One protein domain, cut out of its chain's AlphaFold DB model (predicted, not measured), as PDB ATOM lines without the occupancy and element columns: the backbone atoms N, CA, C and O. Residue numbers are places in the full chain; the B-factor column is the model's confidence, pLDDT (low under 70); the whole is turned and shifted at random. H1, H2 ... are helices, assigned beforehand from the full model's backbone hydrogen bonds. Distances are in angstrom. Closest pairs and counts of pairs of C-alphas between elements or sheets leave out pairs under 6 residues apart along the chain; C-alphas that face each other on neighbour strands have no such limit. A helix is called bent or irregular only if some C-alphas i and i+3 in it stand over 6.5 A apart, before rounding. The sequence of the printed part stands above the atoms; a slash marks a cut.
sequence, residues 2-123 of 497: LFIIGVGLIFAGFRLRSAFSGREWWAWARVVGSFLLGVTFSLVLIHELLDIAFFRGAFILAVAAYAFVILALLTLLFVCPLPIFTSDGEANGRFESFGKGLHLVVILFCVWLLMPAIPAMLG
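What this domain is: This is residues 2 to 123 of the 497 residues of an uncharacterized protein of Euryarchaeota archaeon (UniProt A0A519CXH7). H3 forms the core of a helical bundle, with H1, H2 and H4 packed round it on three sides; H1 and H2 run nearly along it, while H4 crosses it more slantwise. A loose loop joins H3 to H4 at one end of the bundle, and residues 85 to 96, of which 94 to 96 belong to H4, stick out there. The printed part has 122 residues with four named helices, in the order H1, H2, H3, H4, and no named strand; its class is all helix. The whole is only just compact, close to loose, with a radius of gyration of the C-alphas of 15.9 A, and it is elongated, spanning 48 by 30 by 26 A.

Where its parts are: H1, residues 2 to 20, is 26.6 A long from first to last C-alpha and begins at C-alpha 2, at (210.072, 134.248, 144.537). H2, residues 26 to 55, is the longest helix by residues and measures 39.0 A from C-alpha 26, at (224.253, 158.236, 150.365). It has a kink of 28 degrees near residue 49 and is only just irregular, with C-alphas 52 and 55 6.8 A apart. H3, residues 60 to 77, is 26.1 A long. H4, residues 94 to 122, is 40.8 A long and ends at C-alpha 122, at (204.794, 128.932, 149.109). It has a kink of 57 degrees near residue 116 and is irregular, with C-alphas 116 and 119 7.2 A apart.

How they stand to each other: H3 is the hub, touching the three other helices. H1, H2 and H3 make an up and down bundle, each helix running against the one before it in the chain. H1 and H3 touch at a shallow tilt of 14 degrees, the same way; their closest C-alphas, of Ile 10 and Ala 72, are 4.0 A apart. H2 and H3 are a hairpin, touching at a shallow tilt of 19 degrees, opposite ways, with the closest C-alphas, of Leu 37 and Ile 70, 6.1 A apart. H3 and H4 are also a hairpin, touching at a tilt of 36 degrees, only just steep, opposite ways, with the closest C-alphas, of Ala 64 and Leu 114, 4.8 A apart. H1 and H4 only just touch, with 3 pairs of C-alphas within 8 A, and only at their ends: residues 2 to 3 of H1 and 121 to 122 of H4, the closest C-alphas being those of Phe 3 and Met 121, 5.8 A apart. H1 and H2 are close but not clearly touching, with the C-alphas of Phe 20 and Trp 26 closest at 6.2 A. H2 and H4 are apart. In H1 and H3 every O i to N i+4 pair is within hydrogen-bond range; in H2 25 of 26 are, and in H4 21 of 25.

The domain as a whole: The two C-alphas farthest apart, of Phe 54 and Gly 89, are 51.0 A apart. Without residues 85 to 96, which stand free, the body spans 45 by 29 by 26 A. The printed part has no cut. The links H1 to H2 and H2 to H3 are tight, and the link H3 to H4, residues 78 to 93, is long. The mean pLDDT of the printed part is 82.9, and residues 79 to 99 are under 70.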
ATOM      1  N   LEU A   2     210.322 132.796 144.490       84.50
ATOM      2  CA  LEU A   2     210.072 134.248 144.537       84.50
ATOM      3  C   LEU A   2     210.029 134.821 145.965       84.50
ATOM      4  O   LEU A   2     210.699 135.809 146.231       84.50
ATOM      5  N   PHE A   3     209.342 134.162 146.905       85.44
ATOM      6  CA  PHE A   3     209.266 134.613 148.304       85.44
ATOM      7  C   PHE A   3     210.641 134.744 148.981       85.44
ATOM      8  O   PHE A   3     210.934 135.753 149.617       85.44
ATOM      9  N   ILE A   4     211.519 133.746 148.813       87.50
ATOM     10  CA  ILE A   4     212.873 133.752 149.395       87.50
ATOM     11  C   ILE A   4     213.707 134.883 148.786       87.50
ATOM     12  O   ILE A   4     214.394 135.601 149.513       87.50
ATOM     13  N   ILE A   5     213.619 135.066 147.464       87.31
ATOM     14  CA  ILE A   5     214.280 136.169 146.757       87.31
ATOM     15  C   ILE A   5     213.755 137.513 147.276       87.31
ATOM     16  O   ILE A   5     214.554 138.381 147.617       87.31
ATOM     17  N   GLY A   6     212.437 137.664 147.414       85.94
ATOM     18  CA  GLY A   6     211.784 138.866 147.926       85.94
ATOM     19  C   GLY A   6     212.234 139.238 149.340       85.94
ATOM     20  O   GLY A   6     212.654 140.368 149.586       85.94
ATOM     21  N   VAL A   7     212.253 138.277 150.266       87.50
ATOM     22  CA  VAL A   7     212.784 138.485 151.626       87.50
ATOM     23  C   VAL A   7     214.278 138.829 151.594       87.50
ATOM     24  O   VAL A   7     214.729 139.718 152.322       87.50
ATOM     25  N   GLY A   8     215.050 138.177 150.721       88.25
ATOM     26  CA  GLY A   8     216.458 138.489 150.486       88.25
ATOM     27  C   GLY A   8     216.681 139.926 150.001       88.25
ATOM     28  O   GLY A   8     217.583 140.598 150.499       88.25
ATOM     29  N   LEU A   9     215.832 140.424 149.096       89.62
ATOM     30  CA  LEU A   9     215.857 141.808 148.607       89.62
ATOM     31  C   LEU A   9     215.577 142.810 149.730       89.62
ATOM     32  O   LEU A   9     216.306 143.792 149.872       89.62
ATOM     33  N   ILE A  10     214.580 142.537 150.574       86.81
ATOM     34  CA  ILE A  10     214.274 143.366 151.748       86.81
ATOM     35  C   ILE A  10     215.481 143.410 152.701       86.81
ATOM     36  O   ILE A  10     215.902 144.483 153.144       86.81
ATOM     37  N   PHE A  11     216.097 142.259 152.980       87.38
ATOM     38  CA  PHE A  11     217.293 142.194 153.820       87.38
ATOM     39  C   PHE A  11     218.488 142.932 153.199       87.38
ATOM     40  O   PHE A  11     219.237 143.609 153.908       87.38
ATOM     41  N   ALA A  12     218.663 142.839 151.879       87.00
ATOM     42  CA  ALA A  12     219.696 143.567 151.155       87.00
ATOM     43  C   ALA A  12     219.491 145.085 151.262       87.00
ATOM     44  O   ALA A  12     220.448 145.794 151.574       87.00
ATOM     45  N   GLY A  13     218.257 145.578 151.102       84.56
ATOM     46  CA  GLY A  13     217.905 146.988 151.308       84.56
ATOM     47  C   GLY A  13     218.307 147.486 152.699       84.56
ATOM     48  O   GLY A  13     219.022 148.486 152.830       84.56
ATOM     49  N   PHE A  14     217.964 146.720 153.738       85.50
ATOM     50  CA  PHE A  14     218.370 147.003 155.116       85.50
ATOM     51  C   PHE A  14     219.900 147.023 155.299       85.50
ATOM     52  O   PHE A  14     220.459 147.950 155.895       85.50
ATOM     53  N   ARG A  15     220.609 146.018 154.769       85.44
ATOM     54  CA  ARG A  15     222.075 145.923 154.869       85.44
ATOM     55  C   ARG A  15     222.774 147.076 154.158       85.44
ATOM     56  O   ARG A  15     223.671 147.678 154.750       85.44
ATOM     57  N   LEU A  16     222.346 147.408 152.941       84.94
ATOM     58  CA  LEU A  16     222.878 148.521 152.155       84.94
ATOM     59  C   LEU A  16     222.723 149.844 152.900       84.94
ATOM     60  O   LEU A  16     223.692 150.593 153.028       84.94
ATOM     61  N   ARG A  17     221.543 150.098 153.475       83.06
ATOM     62  CA  ARG A  17     221.331 151.265 154.335       83.06
ATOM     63  C   ARG A  17     222.333 151.291 155.487       83.06
ATOM     64  O   ARG A  17     223.033 152.287 155.650       83.06
ATOM     65  N   SER A  18     222.436 150.198 156.249       82.31
ATOM     66  CA  SER A  18     223.320 150.123 157.423       82.31
ATOM     67  C   SER A  18     224.797 150.373 157.085       82.31
ATOM     68  O   SER A  18     225.522 150.971 157.876       82.31
ATOM     69  N   ALA A  19     225.243 149.947 155.901       81.94
ATOM     70  CA  ALA A  19     226.631 150.060 155.468       81.94
ATOM     71  C   ALA A  19     226.990 151.451 154.915       81.94
ATOM     72  O   ALA A  19     228.165 151.843 154.937       81.94
ATOM     73  N   PHE A  20     226.002 152.183 154.390       79.50
ATOM     74  CA  PHE A  20     226.251 153.350 153.543       79.50
ATOM     75  C   PHE A  20     225.571 154.642 153.987       79.50
ATOM     76  O   PHE A  20     225.960 155.698 153.493       79.50
ATOM     77  N   SER A  21     224.657 154.617 154.962       76.25
ATOM     78  CA  SER A  21     223.935 155.817 155.418       76.25
ATOM     79  C   SER A  21     224.831 156.939 155.957       76.25
ATOM     80  O   SER A  21     224.401 158.087 156.007       76.25
ATOM     81  N   GLY A  22     226.062 156.621 156.370       76.75
ATOM     82  CA  GLY A  22     227.065 157.588 156.833       76.75
ATOM     83  C   GLY A  22     228.090 158.023 155.777       76.75
ATOM     84  O   GLY A  22     229.059 158.686 156.135       76.75
ATOM     85  N   ARG A  23     227.947 157.619 154.507       84.06
ATOM     86  CA  ARG A  23     228.920 157.916 153.439       84.06
ATOM     87  C   ARG A  23     228.439 159.033 152.510       84.06
ATOM     88  O   ARG A  23     227.243 159.221 152.325       84.06
ATOM     89  N   GLU A  24     229.376 159.721 151.854       80.06
ATOM     90  CA  GLU A  24     229.088 160.870 150.967       80.06
ATOM     91  C   GLU A  24     228.143 160.534 149.798       80.06
ATOM     92  O   GLU A  24     227.313 161.349 149.403       80.06
ATOM     93  N   TRP A  25     228.201 159.307 149.280       78.56
ATOM     94  CA  TRP A  25     227.359 158.854 148.169       78.56
ATOM     95  C   TRP A  25     225.932 158.461 148.576       78.56
ATOM     96  O   TRP A  25     225.113 158.130 147.718       78.56
ATOM     97  N   TRP A  26     225.595 158.534 149.867       85.69
ATOM     98  CA  TRP A  26     224.253 158.236 150.365       85.69
ATOM     99  C   TRP A  26     223.172 159.122 149.736       85.69
ATOM    100  O   TRP A  26     222.062 158.660 149.473       85.69
ATOM    101  N   ALA A  27     223.499 160.385 149.443       85.19
ATOM    102  CA  ALA A  27     222.582 161.297 148.764       85.19
ATOM    103  C   ALA A  27     222.167 160.756 147.384       85.19
ATOM    104  O   ALA A  27     220.980 160.731 147.066       85.19
ATOM    105  N   TRP A  28     223.124 160.237 146.610       86.50
ATOM    106  CA  TRP A  28     222.857 159.613 145.314       86.50
ATOM    107  C   TRP A  28     222.064 158.315 145.448       86.50
ATOM    108  O   TRP A  28     221.103 158.118 144.709       86.50
ATOM    109  N   ALA A  29     222.390 157.469 146.431       85.50
ATOM    110  CA  ALA A  29     221.618 156.257 146.709       85.50
ATOM    111  C   ALA A  29     220.144 156.573 147.037       85.50
ATOM    112  O   ALA A  29     219.246 155.874 146.572       85.50
ATOM    113  N   ARG A  30     219.875 157.658 147.780       85.81
ATOM    114  CA  ARG A  30     218.509 158.131 148.061       85.81
ATOM    115  C   ARG A  30     217.782 158.624 146.818       85.81
ATOM    116  O   ARG A  30     216.606 158.308 146.663       85.81
ATOM    117  N   VAL A  31     218.450 159.391 145.957       89.88
ATOM    118  CA  VAL A  31     217.872 159.855 144.685       89.88
ATOM    119  C   VAL A  31     217.509 158.664 143.799       89.88
ATOM    120  O   VAL A  31     216.356 158.540 143.400       89.88
ATOM    121  N   VAL A  32     218.453 157.747 143.567       91.00
ATOM    122  CA  VAL A  32     218.228 156.549 142.742       91.00
ATOM    123  C   VAL A  32     217.138 155.663 143.343       91.00
ATOM    124  O   VAL A  32     216.224 155.258 142.634       91.00
ATOM    125  N   GLY A  33     217.178 155.408 144.652       90.12
ATOM    126  CA  GLY A  33     216.155 154.606 145.320       90.12
ATOM    127  C   GLY A  33     214.762 155.238 145.248       90.12
ATOM    128  O   GLY A  33     213.782 154.523 145.081       90.12
ATOM    129  N   SER A  34     214.666 156.570 145.321       89.69
ATOM    130  CA  SER A  34     213.382 157.282 145.200       89.69
ATOM    131  C   SER A  34     212.851 157.251 143.766       89.69
ATOM    132  O   SER A  34     211.652 157.089 143.565       89.69
ATOM    133  N   PHE A  35     213.739 157.356 142.772       95.00
ATOM    134  CA  PHE A  35     213.391 157.173 141.363       95.00
ATOM    135  C   PHE A  35     212.870 155.755 141.094       95.00
ATOM    136  O   PHE A  35     211.779 155.603 140.554       95.00
ATOM    137  N   LEU A  36     213.593 154.720 141.540       95.62
ATOM    138  CA  LEU A  36     213.173 153.320 141.392       95.62
ATOM    139  C   LEU A  36     211.855 153.029 142.115       95.62
ATOM    140  O   LEU A  36     211.041 152.258 141.613       95.62
ATOM    141  N   LEU A  37     211.624 153.659 143.270       92.69
ATOM    142  CA  LEU A  37     210.361 153.544 143.993       92.69
ATOM    143  C   LEU A  37     209.213 154.099 143.145       92.69
ATOM    144  O   LEU A  37     208.211 153.415 142.972       92.69
ATOM    145  N   GLY A  38     209.390 155.292 142.566       95.00
ATOM    146  CA  GLY A  38     208.426 155.890 141.642       95.00
ATOM    147  C   GLY A  38     208.146 155.006 140.425       95.00
ATOM    148  O   GLY A  38     206.988 154.721 140.145       95.00
ATOM    149  N   VAL A  39     209.193 154.502 139.761       97.31
ATOM    150  CA  VAL A  39     209.060 153.590 138.608       97.31
ATOM    151  C   VAL A  39     208.291 152.326 138.986       97.31
ATOM    152  O   VAL A  39     207.383 151.927 138.268       97.31
ATOM    153  N   THR A  40     208.608 151.712 140.127       96.62
ATOM    154  CA  THR A  40     207.940 150.475 140.560       96.62
ATOM    155  C   THR A  40     206.465 150.722 140.874       96.62
ATOM    156  O   THR A  40     205.620 149.920 140.497       96.62
ATOM    157  N   PHE A  41     206.127 151.856 141.495       95.25
ATOM    158  CA  PHE A  41     204.730 152.258 141.684       95.25
ATOM    159  C   PHE A  41     203.995 152.477 140.362       95.25
ATOM    160  O   PHE A  41     202.846 152.061 140.237       95.25
ATOM    161  N   SER A  42     204.640 153.105 139.376       96.56
ATOM    162  CA  SER A  42     204.065 153.250 138.038       96.56
ATOM    163  C   SER A  42     203.820 151.895 137.378       96.56
ATOM    164  O   SER A  42     202.778 151.721 136.765       96.56
ATOM    165  N   LEU A  43     204.726 150.928 137.545       96.88
ATOM    166  CA  LEU A  43     204.539 149.569 137.031       96.88
ATOM    167  C   LEU A  43     203.385 148.835 137.717       96.88
ATOM    168  O   LEU A  43     202.630 148.160 137.028       96.88
ATOM    169  N   VAL A  44     203.212 148.999 139.034       96.12
ATOM    170  CA  VAL A  44     202.024 148.481 139.733       96.12
ATOM    171  C   VAL A  44     200.765 149.110 139.149       96.12
ATOM    172  O   VAL A  44     199.868 148.387 138.757       96.12
ATOM    173  N   LEU A  45     200.709 150.439 139.015       95.69
ATOM    174  CA  LEU A  45     199.531 151.107 138.461       95.69
ATOM    175  C   LEU A  45     199.217 150.643 137.032       95.69
ATOM    176  O   LEU A  45     198.064 150.365 136.728       95.69
ATOM    177  N   ILE A  46     200.231 150.554 136.167       96.12
ATOM    178  CA  ILE A  46     200.068 150.037 134.802       96.12
ATOM    179  C   ILE A  46     199.544 148.604 134.848       96.12
ATOM    180  O   ILE A  46     198.626 148.281 134.106       96.12
ATOM    181  N   HIS A  47     200.091 147.764 135.726       95.31
ATOM    182  CA  HIS A  47     199.629 146.394 135.877       95.31
ATOM    183  C   HIS A  47     198.166 146.327 136.310       95.31
ATOM    184  O   HIS A  47     197.407 145.644 135.650       95.31
ATOM    185  N   GLU A  48     197.754 147.042 137.359       93.75
ATOM    186  CA  GLU A  48     196.360 147.028 137.832       93.75
ATOM    187  C   GLU A  48     195.389 147.506 136.741       93.75
ATOM    188  O   GLU A  48     194.307 146.953 136.578       93.75
ATOM    189  N   LEU A  49     195.783 148.511 135.950       94.75
ATOM    190  CA  LEU A  49     194.983 148.970 134.812       94.75
ATOM    191  C   LEU A  49     194.872 147.899 133.723       94.75
ATOM    192  O   LEU A  49     193.787 147.693 133.187       94.75
ATOM    193  N   LEU A  50     195.974 147.213 133.411       93.31
ATOM    194  CA  LEU A  50     195.968 146.100 132.463       93.31
ATOM    195  C   LEU A  50     195.234 144.875 133.013       93.31
ATOM    196  O   LEU A  50     194.649 144.136 132.238       93.31
ATOM    197  N   ASP A  51     195.228 144.658 134.323       92.19
ATOM    198  CA  ASP A  51     194.524 143.545 134.952       92.19
ATOM    199  C   ASP A  51     193.010 143.729 134.876       92.19
ATOM    200  O   ASP A  51     192.294 142.820 134.464       92.19
ATOM    201  N   ILE A  52     192.539 144.950 135.143       90.00
ATOM    202  CA  ILE A  52     191.133 145.328 134.971       90.00
ATOM    203  C   ILE A  52     190.711 145.239 133.500       90.00
ATOM    204  O   ILE A  52     189.592 144.824 133.210       90.00
ATOM    205  N   ALA A  53     191.581 145.661 132.580       87.25
ATOM    206  CA  ALA A  53     191.238 145.766 131.167       87.25
ATOM    207  C   ALA A  53     191.459 144.473 130.364       87.25
ATOM    208  O   ALA A  53     190.791 144.307 129.351       87.25
ATOM    209  N   PHE A  54     192.384 143.597 130.778       85.75
ATOM    210  CA  PHE A  54     192.850 142.461 129.971       85.75
ATOM    211  C   PHE A  54     193.229 141.217 130.790       85.75
ATOM    212  O   PHE A  54     192.772 140.128 130.474       85.75
ATOM    213  N   PHE A  55     194.097 141.331 131.807       87.88
ATOM    214  CA  PHE A  55     194.717 140.137 132.408       87.88
ATOM    215  C   PHE A  55     193.816 139.374 133.376       87.88
ATOM    216  O   PHE A  55     194.030 138.177 133.568       87.88
ATOM    217  N   ARG A  56     192.852 140.051 134.009       91.06
ATOM    218  CA  ARG A  56     191.809 139.447 134.851       91.06
ATOM    219  C   ARG A  56     192.350 138.479 135.913       91.06
ATOM    220  O   ARG A  56     191.742 137.461 136.236       91.06
ATOM    221  N   GLY A  57     193.495 138.803 136.503       89.31
ATOM    222  CA  GLY A  57     194.135 138.022 137.555       89.31
ATOM    223  C   GLY A  57     195.106 136.949 137.066       89.31
ATOM    224  O   GLY A  57     195.635 136.217 137.899       89.31
ATOM    225  N   ALA A  58     195.418 136.855 135.771       88.62
ATOM    226  CA  ALA A  58     196.366 135.859 135.255       88.62
ATOM    227  C   ALA A  58     197.791 136.018 135.838       88.62
ATOM    228  O   ALA A  58     198.512 135.045 136.064       88.62
ATOM    229  N   PHE A  59     198.219 137.251 136.141       90.94
ATOM    230  CA  PHE A  59     199.624 137.575 136.436       90.94
ATOM    231  C   PHE A  59     199.903 137.990 137.895       90.94
ATOM    232  O   PHE A  59     200.770 138.832 138.156       90.94
ATOM    233  N   ILE A  60     199.253 137.348 138.875       91.56
ATOM    234  CA  ILE A  60     199.386 137.694 140.310       91.56
ATOM    235  C   ILE A  60     200.834 137.719 140.842       91.56
ATOM    236  O   ILE A  60     201.163 138.475 141.760       91.56
ATOM    237  N   LEU A  61     201.742 136.912 140.274       93.69
ATOM    238  CA  LEU A  61     203.144 136.872 140.709       93.69
ATOM    239  C   LEU A  61     203.943 138.117 140.293       93.69
ATOM    240  O   LEU A  61     204.912 138.464 140.974       93.69
ATOM    241  N   ALA A  62     203.557 138.795 139.207       93.31
ATOM    242  CA  ALA A  62     204.231 140.010 138.750       93.31
ATOM    243  C   ALA A  62     204.034 141.149 139.761       93.31
ATOM    244  O   ALA A  62     204.998 141.780 140.205       93.31
ATOM    245  N   VAL A  63     202.795 141.338 140.212       93.12
ATOM    246  CA  VAL A  63     202.426 142.327 141.234       93.12
ATOM    247  C   VAL A  63     203.106 142.037 142.566       93.12
ATOM    248  O   VAL A  63     203.679 142.936 143.189       93.12
ATOM    249  N   ALA A  64     203.139 140.766 142.968       94.62
ATOM    250  CA  ALA A  64     203.856 140.340 144.162       94.62
ATOM    251  C   ALA A  64     205.358 140.675 144.090       94.62
ATOM    252  O   ALA A  64     205.948 141.138 145.071       94.62
ATOM    253  N   ALA A  65     205.987 140.500 142.924       95.31
ATOM    254  CA  ALA A  65     207.380 140.880 142.715       95.31
ATOM    255  C   ALA A  65     207.590 142.397 142.869       95.31
ATOM    256  O   ALA A  65     208.521 142.818 143.562       95.31
ATOM    257  N   TYR A  66     206.705 143.224 142.302       95.50
ATOM    258  CA  TYR A  66     206.756 144.679 142.476       95.50
ATOM    259  C   TYR A  66     206.588 145.095 143.940       95.50
ATOM    260  O   TYR A  66     207.341 145.943 144.426       95.50
ATOM    261  N   ALA A  67     205.686 144.450 144.682       95.19
ATOM    262  CA  ALA A  67     205.512 144.695 146.111       95.19
ATOM    263  C   ALA A  67     206.796 144.405 146.912       95.19
ATOM    264  O   ALA A  67     207.191 145.209 147.762       95.19
ATOM    265  N   PHE A  68     207.517 143.316 146.610       95.31
ATOM    266  CA  PHE A  68     208.821 143.050 147.234       95.31
ATOM    267  C   PHE A  68     209.868 144.117 146.912       95.31
ATOM    268  O   PHE A  68     210.632 144.506 147.800       95.31
ATOM    269  N   VAL A  69     209.903 144.613 145.673       95.25
ATOM    270  CA  VAL A  69     210.809 145.700 145.273       95.25
ATOM    271  C   VAL A  69     210.478 146.987 146.032       95.25
ATOM    272  O   VAL A  69     211.386 147.616 146.579       95.25
ATOM    273  N   ILE A  70     209.196 147.345 146.159       94.25
ATOM    274  CA  ILE A  70     208.753 148.506 146.945       94.25
ATOM    275  C   ILE A  70     209.198 148.359 148.404       94.25
ATOM    276  O   ILE A  70     209.842 149.260 148.940       94.25
ATOM    277  N   LEU A  71     208.939 147.214 149.042       92.12
ATOM    278  CA  LEU A  71     209.352 146.958 150.427       92.12
ATOM    279  C   LEU A  71     210.881 147.025 150.602       92.12
ATOM    280  O   LEU A  71     211.376 147.609 151.573       92.12
ATOM    281  N   ALA A  72     211.652 146.488 149.654       91.25
ATOM    282  CA  ALA A  72     213.110 146.577 149.666       91.25
ATOM    283  C   ALA A  72     213.604 148.030 149.546       91.25
ATOM    284  O   ALA A  72     214.494 148.452 150.287       91.25
ATOM    285  N   LEU A  73     212.987 148.835 148.682       90.94
ATOM    286  CA  LEU A  73     213.307 150.257 148.542       90.94
ATOM    287  C   LEU A  73     212.890 151.064 149.778       90.94
ATOM    288  O   LEU A  73     213.631 151.950 150.206       90.94
ATOM    289  N   LEU A  74     211.767 150.732 150.417       88.38
ATOM    290  CA  LEU A  74     211.363 151.359 151.676       88.38
ATOM    291  C   LEU A  74     212.359 151.070 152.804       88.38
ATOM    292  O   LEU A  74     212.766 151.996 153.507       88.38
ATOM    293  N   THR A  75     212.812 149.821 152.952       85.62
ATOM    294  CA  THR A  75     213.843 149.478 153.952       85.62
ATOM    295  C   THR A  75     215.197 150.120 153.657       85.62
ATOM    296  O   THR A  75     215.916 150.484 154.590       85.62
ATOM    297  N   LEU A  76     215.537 150.325 152.381       84.81
ATOM    298  CA  LEU A  76     216.709 151.102 151.992       84.81
ATOM    299  C   LEU A  76     216.548 152.572 152.405       84.81
ATOM    300  O   LEU A  76     217.438 153.138 153.037       84.81
ATOM    301  N   LEU A  77     215.418 153.209 152.085       83.12
ATOM    302  CA  LEU A  77     215.231 154.661 152.197       83.12
ATOM    303  C   LEU A  77     214.834 155.154 153.597       83.12
ATOM    304  O   LEU A  77     215.200 156.280 153.958       83.12
ATOM    305  N   PHE A  78     214.226 154.321 154.449       76.94
ATOM    306  CA  PHE A  78     213.709 154.720 155.770       76.94
ATOM    307  C   PHE A  78     214.336 153.951 156.953       76.94
ATOM    308  O   PHE A  78     214.803 152.828 156.808       76.94
ATOM    309  N   VAL A  79     214.416 154.593 158.133       64.44
ATOM    310  CA  VAL A  79     215.115 154.062 159.336       64.44
ATOM    311  C   VAL A  79     214.385 152.865 159.947       64.44
ATOM    312  O   VAL A  79     215.029 151.964 160.474       64.44
ATOM    313  N   CYS A  80     213.056 152.855 159.872       58.88
ATOM    314  CA  CYS A  80     212.227 151.764 160.355       58.88
ATOM    315  C   CYS A  80     211.169 151.462 159.291       58.88
ATOM    316  O   CYS A  80     210.504 152.407 158.860       58.88
ATOM    317  N   PRO A  81     211.000 150.198 158.865       52.09
ATOM    318  CA  PRO A  81     209.913 149.839 157.967       52.09
ATOM    319  C   PRO A  81     208.559 150.037 158.653       52.09
ATOM    320  O   PRO A  81     207.630 150.514 158.031       52.09
ATOM    321  N   LEU A  82     208.423 149.774 159.957       53.88
ATOM    322  CA  LEU A  82     207.152 149.985 160.652       53.88
ATOM    323  C   LEU A  82     207.152 151.322 161.411       53.88
ATOM    324  O   LEU A  82     207.906 151.468 162.375       53.88
ATOM    325  N   PRO A  83     206.281 152.286 161.055       53.31
ATOM    326  CA  PRO A  83     206.217 153.598 161.711       53.31
ATOM    327  C   PRO A  83     205.664 153.564 163.153       53.31
ATOM    328  O   PRO A  83     205.515 154.615 163.772       53.31
ATOM    329  N   ILE A  84     205.365 152.371 163.688       49.47
ATOM    330  CA  ILE A  84     204.664 152.139 164.963       49.47
ATOM    331  C   ILE A  84     205.631 152.123 166.165       49.47
ATOM    332  O   ILE A  84     205.219 152.383 167.291       49.47
ATOM    333  N   PHE A  85     206.930 151.888 165.950       44.72
ATOM    334  CA  PHE A  85     207.911 151.726 167.030       44.72
ATOM    335  C   PHE A  85     208.930 152.873 167.070       44.72
ATOM    336  O   PHE A  85     210.108 152.689 166.779       44.72
ATOM    337  N   THR A  86     208.488 154.074 167.449       47.41
ATOM    338  CA  THR A  86     209.402 155.105 167.974       47.41
ATOM    339  C   THR A  86     209.104 155.306 169.451       47.41
ATOM    340  O   THR A  86     207.983 155.672 169.791       47.41
ATOM    341  N   SER A  87     210.096 155.041 170.304       42.91
ATOM    342  CA  SER A  87     210.022 155.237 171.751       42.91
ATOM    343  C   SER A  87     209.758 156.701 172.110       42.91
ATOM    344  O   SER A  87     210.441 157.590 171.607       42.91
ATOM    345  N   ASP A  88     208.772 156.881 172.981       46.78
ATOM    346  CA  ASP A  88     208.438 157.994 173.874       46.78
ATOM    347  C   ASP A  88     209.329 159.252 173.851       46.78
ATOM    348  O   ASP A  88     210.516 159.197 174.173       46.78
ATOM    349  N   GLY A  89     208.701 160.420 173.638       48.69
ATOM    350  CA  GLY A  89     209.128 161.648 174.328       48.69
ATOM    351  C   GLY A  89     209.167 162.969 173.557       48.69
ATOM    352  O   GLY A  89     209.254 164.004 174.212       48.69
ATOM    353  N   GLU A  90     209.070 162.998 172.224       48.31
ATOM    354  CA  GLU A  90     209.141 164.259 171.462       48.31
ATOM    355  C   GLU A  90     207.828 164.598 170.746       48.31
ATOM    356  O   GLU A  90     207.139 163.737 170.194       48.31
ATOM    357  N   ALA A  91     207.457 165.883 170.785       44.56
ATOM    358  CA  ALA A  91     206.278 166.405 170.107       44.56
ATOM    359  C   ALA A  91     206.482 166.325 168.585       44.56
ATOM    360  O   ALA A  91     207.033 167.240 167.979       44.56
ATOM    361  N   ASN A  92     206.040 165.219 167.980       51.78
ATOM    362  CA  ASN A  92     206.097 165.020 166.533       51.78
ATOM    363  C   ASN A  92     205.397 166.185 165.812       51.78
ATOM    364  O   ASN A  92     204.229 166.490 166.078       51.78
ATOM    365  N   GLY A  93     206.087 166.814 164.861       52.19
ATOM    366  CA  GLY A  93     205.477 167.826 164.002       52.19
ATOM    367  C   GLY A  93     204.363 167.224 163.134       52.19
ATOM    368  O   GLY A  93     204.407 166.055 162.751       52.19
ATOM    369  N   ARG A  94     203.362 168.032 162.753       51.38
ATOM    370  CA  ARG A  94     202.217 167.601 161.916       51.38
ATOM    371  C   ARG A  94     202.655 166.925 160.598       51.38
ATOM    372  O   ARG A  94     202.006 165.990 160.143       51.38
ATOM    373  N   PHE A  95     203.788 167.357 160.032       47.75
ATOM    374  CA  PHE A  95     204.402 166.776 158.831       47.75
ATOM    375  C   PHE A  95     205.109 165.431 159.074       47.75
ATOM    376  O   PHE A  95     205.036 164.549 158.222       47.75
ATOM    377  N   GLU A  96     205.735 165.222 160.235       59.59
ATOM    378  CA  GLU A  96     206.335 163.925 160.593       59.59
ATOM    379  C   GLU A  96     205.260 162.868 160.856       59.59
ATOM    380  O   GLU A  96     205.409 161.713 160.457       59.59
ATOM    381  N   SER A  97     204.140 163.272 161.462       61.72
ATOM    382  CA  SER A  97     202.974 162.400 161.638       61.72
ATOM    383  C   SER A  97     202.349 161.989 160.299       61.72
ATOM    384  O   SER A  97     201.929 160.844 160.151       61.72
ATOM    385  N   PHE A  98     202.307 162.897 159.317       62.34
ATOM    386  CA  PHE A  98     201.784 162.611 157.977       62.34
ATOM    387  C   PHE A  98     202.686 161.642 157.196       62.34
ATOM    388  O   PHE A  98     202.198 160.665 156.634       62.34
ATOM    389  N   GLY A  99     204.007 161.852 157.226       69.06
ATOM    390  CA  GLY A  99     204.970 160.954 156.577       69.06
ATOM    391  C   GLY A  99     204.957 159.531 157.150       69.06
ATOM    392  O   GLY A  99     205.021 158.564 156.392       69.06
ATOM    393  N   LYS A 100     204.800 159.389 158.476       70.81
ATOM    394  CA  LYS A 100     204.613 158.084 159.140       70.81
ATOM    395  C   LYS A 100     203.318 157.394 158.692       70.81
ATOM    396  O   LYS A 100     203.335 156.194 158.430       70.81
ATOM    397  N   GLY A 101     202.221 158.145 158.566       72.25
ATOM    398  CA  GLY A 101     200.942 157.626 158.071       72.25
ATOM    399  C   GLY A 101     201.021 157.129 156.626       72.25
ATOM    400  O   GLY A 101     200.622 156.002 156.348       72.25
ATOM    401  N   LEU A 102     201.610 157.919 155.724       77.62
ATOM    402  CA  LEU A 102     201.786 157.534 154.320       77.62
ATOM    403  C   LEU A 102     202.650 156.271 154.175       77.62
ATOM    404  O   LEU A 102     202.313 155.384 153.399       77.62
ATOM    405  N   HIS A 103     203.728 156.154 154.955       79.81
ATOM    406  CA  HIS A 103     204.574 154.958 154.955       79.81
ATOM    407  C   HIS A 103     203.785 153.702 155.356       79.81
ATOM    408  O   HIS A 103     203.912 152.662 154.713       79.81
ATOM    409  N   LEU A 104     202.941 153.798 156.392       82.94
ATOM    410  CA  LEU A 104     202.082 152.690 156.811       82.94
ATOM    411  C   LEU A 104     201.108 152.284 155.701       82.94
ATOM    412  O   LEU A 104     200.967 151.097 155.430       82.94
ATOM    413  N   VAL A 105     200.474 153.261 155.046       87.31
ATOM    414  CA  VAL A 105     199.555 153.016 153.925       87.31
ATOM    415  C   VAL A 105     200.256 152.258 152.803       87.31
ATOM    416  O   VAL A 105     199.711 151.274 152.315       87.31
ATOM    417  N   VAL A 106     201.483 152.644 152.443       88.75
ATOM    418  CA  VAL A 106     202.245 151.930 151.407       88.75
ATOM    419  C   VAL A 106     202.553 150.491 151.815       88.75
ATOM    420  O   VAL A 106     202.475 149.595 150.983       88.75
ATOM    421  N   ILE A 107     202.890 150.237 153.080       89.19
ATOM    422  CA  ILE A 107     203.139 148.865 153.540       89.19
ATOM    423  C   ILE A 107     201.868 148.032 153.490       89.19
ATOM    424  O   ILE A 107     201.916 146.907 153.006       89.19
ATOM    425  N   LEU A 108     200.745 148.574 153.960       91.44
ATOM    426  CA  LEU A 108     199.456 147.886 153.879       91.44
ATOM    427  C   LEU A 108     199.078 147.597 152.424       91.44
ATOM    428  O   LEU A 108     198.628 146.498 152.128       91.44
ATOM    429  N   PHE A 109     199.344 148.542 151.522       92.94
ATOM    430  CA  PHE A 109     199.180 148.347 150.088       92.94
ATOM    431  C   PHE A 109     200.081 147.218 149.560       92.94
ATOM    432  O   PHE A 109     199.585 146.307 148.918       92.94
ATOM    433  N   CYS A 110     201.372 147.184 149.908       93.75
ATOM    434  CA  CYS A 110     202.264 146.086 149.508       93.75
ATOM    435  C   CYS A 110     201.818 144.732 150.070       93.75
ATOM    436  O   CYS A 110     201.945 143.718 149.394       93.75
ATOM    437  N   VAL A 111     201.314 144.697 151.307       92.31
ATOM    438  CA  VAL A 111     200.746 143.475 151.886       92.31
ATOM    439  C   VAL A 111     199.534 143.042 151.071       92.31
ATOM    440  O   VAL A 111     199.479 141.880 150.692       92.31
ATOM    441  N   TRP A 112     198.625 143.963 150.748       94.00
ATOM    442  CA  TRP A 112     197.456 143.687 149.914       94.00
ATOM    443  C   TRP A 112     197.842 143.087 148.554       94.00
ATOM    444  O   TRP A 112     197.335 142.025 148.214       94.00
ATOM    445  N   LEU A 113     198.830 143.674 147.868       93.75
ATOM    446  CA  LEU A 113     199.394 143.159 146.611       93.75
ATOM    447  C   LEU A 113     200.013 141.754 146.741       93.75
ATOM    448  O   LEU A 113     200.009 140.973 145.794       93.75
ATOM    449  N   LEU A 114     200.584 141.421 147.903       93.69
ATOM    450  CA  LEU A 114     201.213 140.119 148.135       93.69
ATOM    451  C   LEU A 114     200.200 139.019 148.461       93.69
ATOM    452  O   LEU A 114     200.470 137.869 148.121       93.69
ATOM    453  N   MET A 115     199.087 139.337 149.138       92.12
ATOM    454  CA  MET A 115     198.174 138.330 149.705       92.12
ATOM    455  C   MET A 115     197.716 137.268 148.693       92.12
ATOM    456  O   MET A 115     197.865 136.089 149.026       92.12
ATOM    457  N   PRO A 116     197.240 137.620 147.479       90.62
ATOM    458  CA  PRO A 116     196.764 136.623 146.515       90.62
ATOM    459  C   PRO A 116     197.865 135.653 146.068       90.62
ATOM    460  O   PRO A 116     197.620 134.475 145.844       90.62
ATOM    461  N   ALA A 117     199.111 136.124 146.002       93.06
ATOM    462  CA  ALA A 117     200.247 135.342 145.529       93.06
ATOM    463  C   ALA A 117     200.887 134.451 146.609       93.06
ATOM    464  O   ALA A 117     201.739 133.623 146.283       93.06
ATOM    465  N   ILE A 118     200.546 134.611 147.897       92.75
ATOM    466  CA  ILE A 118     201.200 133.865 148.990       92.75
ATOM    467  C   ILE A 118     201.079 132.342 148.810       92.75
ATOM    468  O   ILE A 118     202.124 131.684 148.864       92.75
ATOM    469  N   PRO A 119     199.885 131.760 148.570       92.50
ATOM    470  CA  PRO A 119     199.752 130.313 148.400       92.50
ATOM    471  C   PRO A 119     200.617 129.779 147.249       92.50
ATOM    472  O   PRO A 119     201.362 128.812 147.429       92.50
ATOM    473  N   ALA A 120     200.608 130.475 146.107       93.19
ATOM    474  CA  ALA A 120     201.423 130.147 144.940       93.19
ATOM    475  C   ALA A 120     202.930 130.221 145.246       93.19
ATOM    476  O   ALA A 120     203.693 129.299 144.962       93.19
ATOM    477  N   MET A 121     203.380 131.295 145.899       92.62
ATOM    478  CA  MET A 121     204.790 131.493 146.240       92.62
ATOM    479  C   MET A 121     205.338 130.472 147.243       92.62
ATOM    480  O   MET A 121     206.541 130.173 147.210       92.62
ATOM    481  N   LEU A 122     204.483 129.988 148.148       91.25
ATOM    482  CA  LEU A 122     204.794 128.932 149.109       91.25
ATOM    483  C   LEU A 122     204.699 127.527 148.493       91.25
ATOM    484  O   LEU A 122     205.173 126.580 149.117       91.25
ATOM    485  N   GLY A 123     204.141 127.397 147.284       90.38
ATOM    486  CA  GLY A 123     203.930 126.112 146.616       90.38
ATOM    487  C   GLY A 123     202.844 125.266 147.279       90.38
ATOM    488  O   GLY A 123     202.960 124.046 147.297       90.38
TER     489      GLY A 123